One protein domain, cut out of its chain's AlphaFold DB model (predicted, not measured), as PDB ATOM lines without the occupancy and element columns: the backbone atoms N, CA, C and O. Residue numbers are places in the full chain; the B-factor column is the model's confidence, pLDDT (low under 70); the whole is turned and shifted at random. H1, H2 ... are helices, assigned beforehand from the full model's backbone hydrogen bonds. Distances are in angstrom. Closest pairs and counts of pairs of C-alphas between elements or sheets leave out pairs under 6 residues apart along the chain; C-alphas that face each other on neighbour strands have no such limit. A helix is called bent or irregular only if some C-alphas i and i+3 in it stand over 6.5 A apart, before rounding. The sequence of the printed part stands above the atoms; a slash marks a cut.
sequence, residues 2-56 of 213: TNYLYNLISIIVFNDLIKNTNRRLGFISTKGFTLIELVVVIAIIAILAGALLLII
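This is residues 2 to 56 of the 213 residues of an uncharacterized protein of candidate division WWE3 bacterium CG08_land_8_20_14_0_20_41_10 (UniProt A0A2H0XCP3). The longer helix, H2, and the helix H1 run side by side in opposite senses, as the two arms of a long, open U, with an empty gap between them. A long stretch with no named element, residues 19 to 34, swings out beyond the helices and makes the bend of the U. The printed part has 55 residues, with two named helices in the order H1, H2 and no named strand, and its class is all helix. It is only just extended, close to loose, with a radius of gyration of the C-alphas of 15.5 A, and it spans 49 by 23 by 12 A along its three main axes.

H2, residues 35 to 55, has the N-to-C direction (0.04, -0.93, 0.37). H1, residues 2 to 18, has the N-to-C direction (-0.25, 0.90, -0.35). The two helices are apart, with no C-alpha of the one within 8 A of the other. Residues 11 to 50 stand free, of which 11 to 18 belong to H1 and 35 to 50 belong to H2. In H1 every O i to N i+4 pair is within hydrogen-bond range, and in H2 14 of 17 are.

H2 has 21 residues and measures 31.1 A from C-alpha 35 at (-14.829, 36.575, 29.465) to C-alpha 55 at (-17.648, 7.581, 40.362). H1 has 17 residues and measures 24.8 A, beginning with C-alpha 2 at (-20.037, 2.899, 52.946). Neither helix is bent.

The C-alphas of Thr 2 and Thr 30 are the two farthest apart, at 49.7 A, while those of Thr 2 and Ile 56, the first and last printed, are 15.9 A apart. The link from H1 to H2, 16 residues, is long, and the printed part has no cut. The mean pLDDT of the printed part is 70.2; residues 2 to 32 are under 70, and the means are 57 for H1 and 89 for H2.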
ATOM      1  N   THR A   2     -20.729   1.794  53.639       48.31
ATOM      2  CA  THR A   2     -20.037   2.899  52.946       48.31
ATOM      3  C   THR A   2     -20.767   3.417  51.696       48.31
ATOM      4  O   THR A   2     -20.950   4.621  51.565       48.31
ATOM      5  N   ASN A   3     -21.292   2.547  50.823       48.22
ATOM      6  CA  ASN A   3     -21.954   2.966  49.567       48.22
ATOM      7  C   ASN A   3     -23.228   3.819  49.753       48.22
ATOM      8  O   ASN A   3     -23.521   4.677  48.925       48.22
ATOM      9  N   TYR A   4     -23.977   3.622  50.843       56.62
ATOM     10  CA  TYR A   4     -25.180   4.416  51.122       56.62
ATOM     11  C   TYR A   4     -24.839   5.832  51.591       56.62
ATOM     12  O   TYR A   4     -25.507   6.783  51.191       56.62
ATOM     13  N   LEU A   5     -23.770   5.979  52.380       55.66
ATOM     14  CA  LEU A   5     -23.263   7.281  52.814       55.66
ATOM     15  C   LEU A   5     -22.711   8.089  51.634       55.66
ATOM     16  O   LEU A   5     -23.017   9.272  51.532       55.66
ATOM     17  N   TYR A   6     -21.995   7.458  50.696       62.62
ATOM     18  CA  TYR A   6     -21.542   8.135  49.473       62.62
ATOM     19  C   TYR A   6     -22.707   8.604  48.590       62.62
ATOM     20  O   TYR A   6     -22.685   9.738  48.117       62.62
ATOM     21  N   ASN A   7     -23.753   7.788  48.421       55.84
ATOM     22  CA  ASN A   7     -24.940   8.191  47.657       55.84
ATOM     23  C   ASN A   7     -25.700   9.348  48.328       55.84
ATOM     24  O   ASN A   7     -26.107  10.282  47.644       55.84
ATOM     25  N   LEU A   8     -25.853   9.329  49.657       56.44
ATOM     26  CA  LEU A   8     -26.504  10.411  50.406       56.44
ATOM     27  C   LEU A   8     -25.704  11.717  50.360       56.44
ATOM     28  O   LEU A   8     -26.279  12.768  50.093       56.44
ATOM     29  N   ILE A   9     -24.384  11.657  50.555       58.62
ATOM     30  CA  ILE A   9     -23.505  12.834  50.479       58.62
ATOM     31  C   ILE A   9     -23.490  13.396  49.051       58.62
ATOM     32  O   ILE A   9     -23.564  14.609  48.878       58.62
ATOM     33  N   SER A  10     -23.478  12.535  48.027       59.06
ATOM     34  CA  SER A  10     -23.555  12.968  46.630       59.06
ATOM     35  C   SER A  10     -24.886  13.664  46.330       59.06
ATOM     36  O   SER A  10     -24.866  14.768  45.803       59.06
ATOM     37  N   ILE A  11     -26.030  13.111  46.754       62.03
ATOM     38  CA  ILE A  11     -27.361  13.719  46.547       62.03
ATOM     39  C   ILE A  11     -27.509  15.061  47.283       62.03
ATOM     40  O   ILE A  11     -28.086  15.996  46.728       62.03
ATOM     41  N   ILE A  12     -26.991  15.176  48.511       58.97
ATOM     42  CA  ILE A  12     -27.060  16.415  49.303       58.97
ATOM     43  C   ILE A  12     -26.215  17.513  48.647       58.97
ATOM     44  O   ILE A  12     -26.723  18.602  48.388       58.97
ATOM     45  N   VAL A  13     -24.964  17.206  48.289       62.28
ATOM     46  CA  VAL A  13     -24.068  18.166  47.627       62.28
ATOM     47  C   VAL A  13     -24.609  18.571  46.250       62.28
ATOM     48  O   VAL A  13     -24.567  19.747  45.896       62.28
ATOM     49  N   PHE A  14     -25.179  17.634  45.484       58.84
ATOM     50  CA  PHE A  14     -25.745  17.926  44.162       58.84
ATOM     51  C   PHE A  14     -27.000  18.810  44.241       58.84
ATOM     52  O   PHE A  14     -27.150  19.739  43.448       58.84
ATOM     53  N   ASN A  15     -27.885  18.573  45.216       53.31
ATOM     54  CA  ASN A  15     -29.088  19.389  45.408       53.31
ATOM     55  C   ASN A  15     -28.774  20.803  45.915       53.31
ATOM     56  O   ASN A  15     -29.458  21.750  45.521       53.31
ATOM     57  N   ASP A  16     -27.745  20.965  46.749       58.88
ATOM     58  CA  ASP A  16     -27.316  22.286  47.217       58.88
ATOM     59  C   ASP A  16     -26.604  23.090  46.117       58.88
ATOM     60  O   ASP A  16     -26.781  24.307  46.041       58.88
ATOM     61  N   LEU A  17     -25.901  22.425  45.191       54.41
ATOM     62  CA  LEU A  17     -25.289  23.071  44.021       54.41
ATOM     63  C   LEU A  17     -26.318  23.583  42.993       54.41
ATOM     64  O   LEU A  17     -26.053  24.575  42.315       54.41
ATOM     65  N   ILE A  18     -27.502  22.965  42.887       55.47
ATOM     66  CA  ILE A  18     -28.543  23.365  41.915       55.47
ATOM     67  C   ILE A  18     -29.445  24.495  42.445       55.47
ATOM     68  O   ILE A  18     -30.006  25.264  41.664       55.47
ATOM     69  N   LYS A  19     -29.583  24.665  43.765       56.62
ATOM     70  CA  LYS A  19     -30.539  25.635  44.334       56.62
ATOM     71  C   LYS A  19     -30.159  27.111  44.165       56.62
ATOM     72  O   LYS A  19     -31.013  27.960  44.418       56.62
ATOM     73  N   ASN A  20     -28.941  27.446  43.726       53.84
ATOM     74  CA  ASN A  20     -28.454  28.833  43.733       53.84
ATOM     75  C   ASN A  20     -28.143  29.456  42.355       53.84
ATOM     76  O   ASN A  20     -27.355  30.394  42.260       53.84
ATOM     77  N   THR A  21     -28.782  28.992  41.279       52.47
ATOM     78  CA  THR A  21     -28.610  29.546  39.917       52.47
ATOM     79  C   THR A  21     -29.899  30.130  39.327       52.47
ATOM     80  O   THR A  21     -30.159  30.012  38.137       52.47
ATOM     81  N   ASN A  22     -30.699  30.836  40.137       54.44
ATOM     82  CA  ASN A  22     -31.887  31.572  39.671       54.44
ATOM     83  C   ASN A  22     -31.814  33.082  39.963       54.44
ATOM     84  O   ASN A  22     -32.691  33.662  40.602       54.44
ATOM     85  N   ARG A  23     -30.787  33.762  39.439       55.53
ATOM     86  CA  ARG A  23     -30.840  35.220  39.231       55.53
ATOM     87  C   ARG A  23     -30.485  35.569  37.784       55.53
ATOM     88  O   ARG A  23     -29.326  35.705  37.436       55.53
ATOM     89  N   ARG A  24     -31.551  35.718  36.984       55.75
ATOM     90  CA  ARG A  24     -31.662  36.428  35.693       55.75
ATOM     91  C   ARG A  24     -30.506  36.234  34.696       55.75
ATOM     92  O   ARG A  24     -29.620  37.074  34.600       55.75
ATOM     93  N   LEU A  25     -30.617  35.213  33.847       53.12
ATOM     94  CA  LEU A  25     -29.927  35.173  32.555       53.12
ATOM     95  C   LEU A  25     -30.847  35.775  31.493       53.12
ATOM     96  O   LEU A  25     -31.724  35.104  30.958       53.12
ATOM     97  N   GLY A  26     -30.678  37.063  31.223       58.50
ATOM     98  CA  GLY A  26     -31.281  37.701  30.064       58.50
ATOM     99  C   GLY A  26     -30.200  38.398  29.269       58.50
ATOM    100  O   GLY A  26     -29.788  39.455  29.706       58.50
ATOM    101  N   PHE A  27     -29.781  37.816  28.142       52.59
ATOM    102  CA  PHE A  27     -29.272  38.511  26.954       52.59
ATOM    103  C   PHE A  27     -29.274  37.530  25.772       52.59
ATOM    104  O   PHE A  27     -28.601  36.505  25.812       52.59
ATOM    105  N   ILE A  28     -30.011  37.852  24.705       67.12
ATOM    106  CA  ILE A  28     -29.756  37.302  23.369       67.12
ATOM    107  C   ILE A  28     -29.629  38.492  22.416       67.12
ATOM    108  O   ILE A  28     -30.628  39.113  22.069       67.12
ATOM    109  N   SER A  29     -28.399  38.807  22.006       54.34
ATOM    110  CA  SER A  29     -28.086  39.412  20.704       54.34
ATOM    111  C   SER A  29     -26.595  39.211  20.379       54.34
ATOM    112  O   SER A  29     -25.757  39.118  21.268       54.34
ATOM    113  N   THR A  30     -26.292  39.046  19.097       52.25
ATOM    114  CA  THR A  30     -25.113  38.393  18.493       52.25
ATOM    115  C   THR A  30     -23.774  39.139  18.626       52.25
ATOM    116  O   THR A  30     -23.780  40.356  18.519       52.25
ATOM    117  N   LYS A  31     -22.569  38.540  18.680       66.19
ATOM    118  CA  LYS A  31     -22.063  37.168  18.921       66.19
ATOM    119  C   LYS A  31     -20.561  37.307  19.254       66.19
ATOM    120  O   LYS A  31     -19.734  37.403  18.353       66.19
ATOM    121  N   GLY A  32     -20.212  37.329  20.533       65.62
ATOM    122  CA  GLY A  32     -18.831  37.267  21.010       65.62
ATOM    123  C   GLY A  32     -18.830  36.624  22.387       65.62
ATOM    124  O   GLY A  32     -19.671  36.976  23.208       65.62
ATOM    125  N   PHE A  33     -17.943  35.653  22.613       72.06
ATOM    126  CA  PHE A  33     -17.803  35.009  23.919       72.06
ATOM    127  C   PHE A  33     -17.417  36.067  24.951       72.06
ATOM    128  O   PHE A  33     -16.398  36.744  24.797       72.06
ATOM    129  N   THR A  34     -18.220  36.223  26.000       84.38
ATOM    130  CA  THR A  34     -17.830  37.086  27.114       84.38
ATOM    131  C   THR A  34     -16.766  36.381  27.960       84.38
ATOM    132  O   THR A  34     -16.786  35.158  28.121       84.38
ATOM    133  N   LEU A  35     -15.821  37.138  28.534       82.94
ATOM    134  CA  LEU A  35     -14.829  36.575  29.465       82.94
ATOM    135  C   LEU A  35     -15.513  35.863  30.640       82.94
ATOM    136  O   LEU A  35     -15.049  34.818  31.084       82.94
ATOM    137  N   ILE A  36     -16.644  36.399  31.105       85.62
ATOM    138  CA  ILE A  36     -17.412  35.797  32.193       85.62
ATOM    139  C   ILE A  36     -18.070  34.473  31.784       85.62
ATOM    140  O   ILE A  36     -18.040  33.533  32.572       85.62
ATOM    141  N   GLU A  37     -18.588  34.347  30.557       84.69
ATOM    142  CA  GLU A  37     -19.091  33.060  30.052       84.69
ATOM    143  C   GLU A  37     -17.997  32.006  30.037       84.69
ATOM    144  O   GLU A  37     -18.217  30.890  30.504       84.69
ATOM    145  N   LEU A  38     -16.803  32.358  29.554       87.19
ATOM    146  CA  LEU A  38     -15.704  31.403  29.508       87.19
ATOM    147  C   LEU A  38     -15.278  30.972  30.919       87.19
ATOM    148  O   LEU A  38     -15.040  29.788  31.148       87.19
ATOM    149  N   VAL A  39     -15.252  31.902  31.881       90.44
ATOM    150  CA  VAL A  39     -14.893  31.619  33.281       90.44
ATOM    151  C   VAL A  39     -15.926  30.721  33.971       90.44
ATOM    152  O   VAL A  39     -15.552  29.797  34.694       90.44
ATOM    153  N   VAL A  40     -17.222  30.930  33.727       91.12
ATOM    154  CA  VAL A  40     -18.270  30.061  34.286       91.12
ATOM    155  C   VAL A  40     -18.204  28.661  33.670       91.12
ATOM    156  O   VAL A  40     -18.338  27.671  34.388       91.12
ATOM    157  N   VAL A  41     -17.929  28.547  32.368       93.44
ATOM    158  CA  VAL A  41     -17.819  27.247  31.688       93.44
ATOM    159  C   VAL A  41     -16.648  26.430  32.229       93.44
ATOM    160  O   VAL A  41     -16.839  25.264  32.574       93.44
ATOM    161  N   ILE A  42     -15.454  27.018  32.375       93.88
ATOM    162  CA  ILE A  42     -14.305  26.283  32.935       93.88
ATOM    163  C   ILE A  42     -14.529  25.900  34.404       93.88
ATOM    164  O   ILE A  42     -14.105  24.822  34.815       93.88
ATOM    165  N   ALA A  43     -15.242  26.728  35.177       93.38
ATOM    166  CA  ALA A  43     -15.597  26.408  36.557       93.38
ATOM    167  C   ALA A  43     -16.541  25.197  36.625       93.38
ATOM    168  O   ALA A  43     -16.319  24.281  37.415       93.38
ATOM    169  N   ILE A  44     -17.552  25.145  35.750       94.00
ATOM    170  CA  ILE A  44     -18.463  23.997  35.653       94.00
ATOM    171  C   ILE A  44     -17.708  22.742  35.189       94.00
ATOM    172  O   ILE A  44     -17.882  21.679  35.784       94.00
ATOM    173  N   ILE A  45     -16.833  22.850  34.181       94.81
ATOM    174  CA  ILE A  45     -16.017  21.721  33.702       94.81
ATOM    175  C   ILE A  45     -15.125  21.177  34.825       94.81
ATOM    176  O   ILE A  45     -15.050  19.963  34.992       94.81
ATOM    177  N   ALA A  46     -14.496  22.043  35.626       93.69
ATOM    178  CA  ALA A  46     -13.652  21.623  36.745       93.69
ATOM    179  C   ALA A  46     -14.440  20.838  37.811       93.69
ATOM    180  O   ALA A  46     -13.977  19.797  38.279       93.69
ATOM    181  N   ILE A  47     -15.652  21.292  38.150       92.31
ATOM    182  CA  ILE A  47     -16.529  20.607  39.113       92.31
ATOM    183  C   ILE A  47     -16.970  19.239  38.568       92.31
ATOM    184  O   ILE A  47     -16.880  18.234  39.275       92.31
ATOM    185  N   LEU A  48     -17.405  19.178  37.305       92.75
ATOM    186  CA  LEU A  48     -17.839  17.928  36.671       92.75
ATOM    187  C   LEU A  48     -16.689  16.923  36.521       92.75
ATOM    188  O   LEU A  48     -16.874  15.736  36.793       92.75
ATOM    189  N   ALA A  49     -15.497  17.389  36.141       90.25
ATOM    190  CA  ALA A  49     -14.309  16.548  36.035       90.25
ATOM    191  C   ALA A  49     -13.916  15.949  37.396       90.25
ATOM    192  O   ALA A  49     -13.623  14.756  37.474       90.25
ATOM    193  N   GLY A  50     -13.978  16.738  38.475       87.94
ATOM    194  CA  GLY A  50     -13.730  16.254  39.835       87.94
ATOM    195  C   GLY A  50     -14.748  15.205  40.295       87.94
ATOM    196  O   GLY A  50     -14.365  14.172  40.842       87.94
ATOM    197  N   ALA A  51     -16.039  15.420  40.017       86.94
ATOM    198  CA  ALA A  51     -17.096  14.471  40.372       86.94
ATOM    199  C   ALA A  51     -16.953  13.119  39.648       86.94
ATOM    200  O   ALA A  51     -17.216  12.069  40.234       86.94
ATOM    201  N   LEU A  52     -16.491  13.125  38.393       83.62
ATOM    202  CA  LEU A  52     -16.314  11.909  37.596       83.62
ATOM    203  C   LEU A  52     -15.276  10.949  38.202       83.62
ATOM    204  O   LEU A  52     -15.477   9.732  38.183       83.62
ATOM    205  N   LEU A  53     -14.200  11.485  38.785       80.88
ATOM    206  CA  LEU A  53     -13.147  10.689  39.428       80.88
ATOM    207  C   LEU A  53     -13.638   9.942  40.676       80.88
ATOM    208  O   LEU A  53     -13.077   8.908  41.022       80.88
ATOM    209  N   LEU A  54     -14.694  10.434  41.331       80.88
ATOM    210  CA  LEU A  54     -15.295   9.772  42.494       80.88
ATOM    211  C   LEU A  54     -16.191   8.590  42.097       80.88
ATOM    212  O   LEU A  54     -16.406   7.682  42.896       80.88
ATOM    213  N   ILE A  55     -16.722   8.603  40.871       81.38
ATOM    214  CA  ILE A  55     -17.648   7.581  40.362       81.38
ATOM    215  C   ILE A  55     -16.884   6.462  39.646       81.38
ATOM    216  O   ILE A  55     -17.244   5.285  39.746       81.38
ATOM    217  N   ILE A  56     -15.825   6.807  38.910       80.81
ATOM    218  CA  ILE A  56     -15.032   5.832  38.165       80.81
ATOM    219  C   ILE A  56     -14.037   5.154  39.101       80.81
ATOM    220  O   ILE A  56     -13.142   5.788  39.646       80.81
TER     221      ILE A  56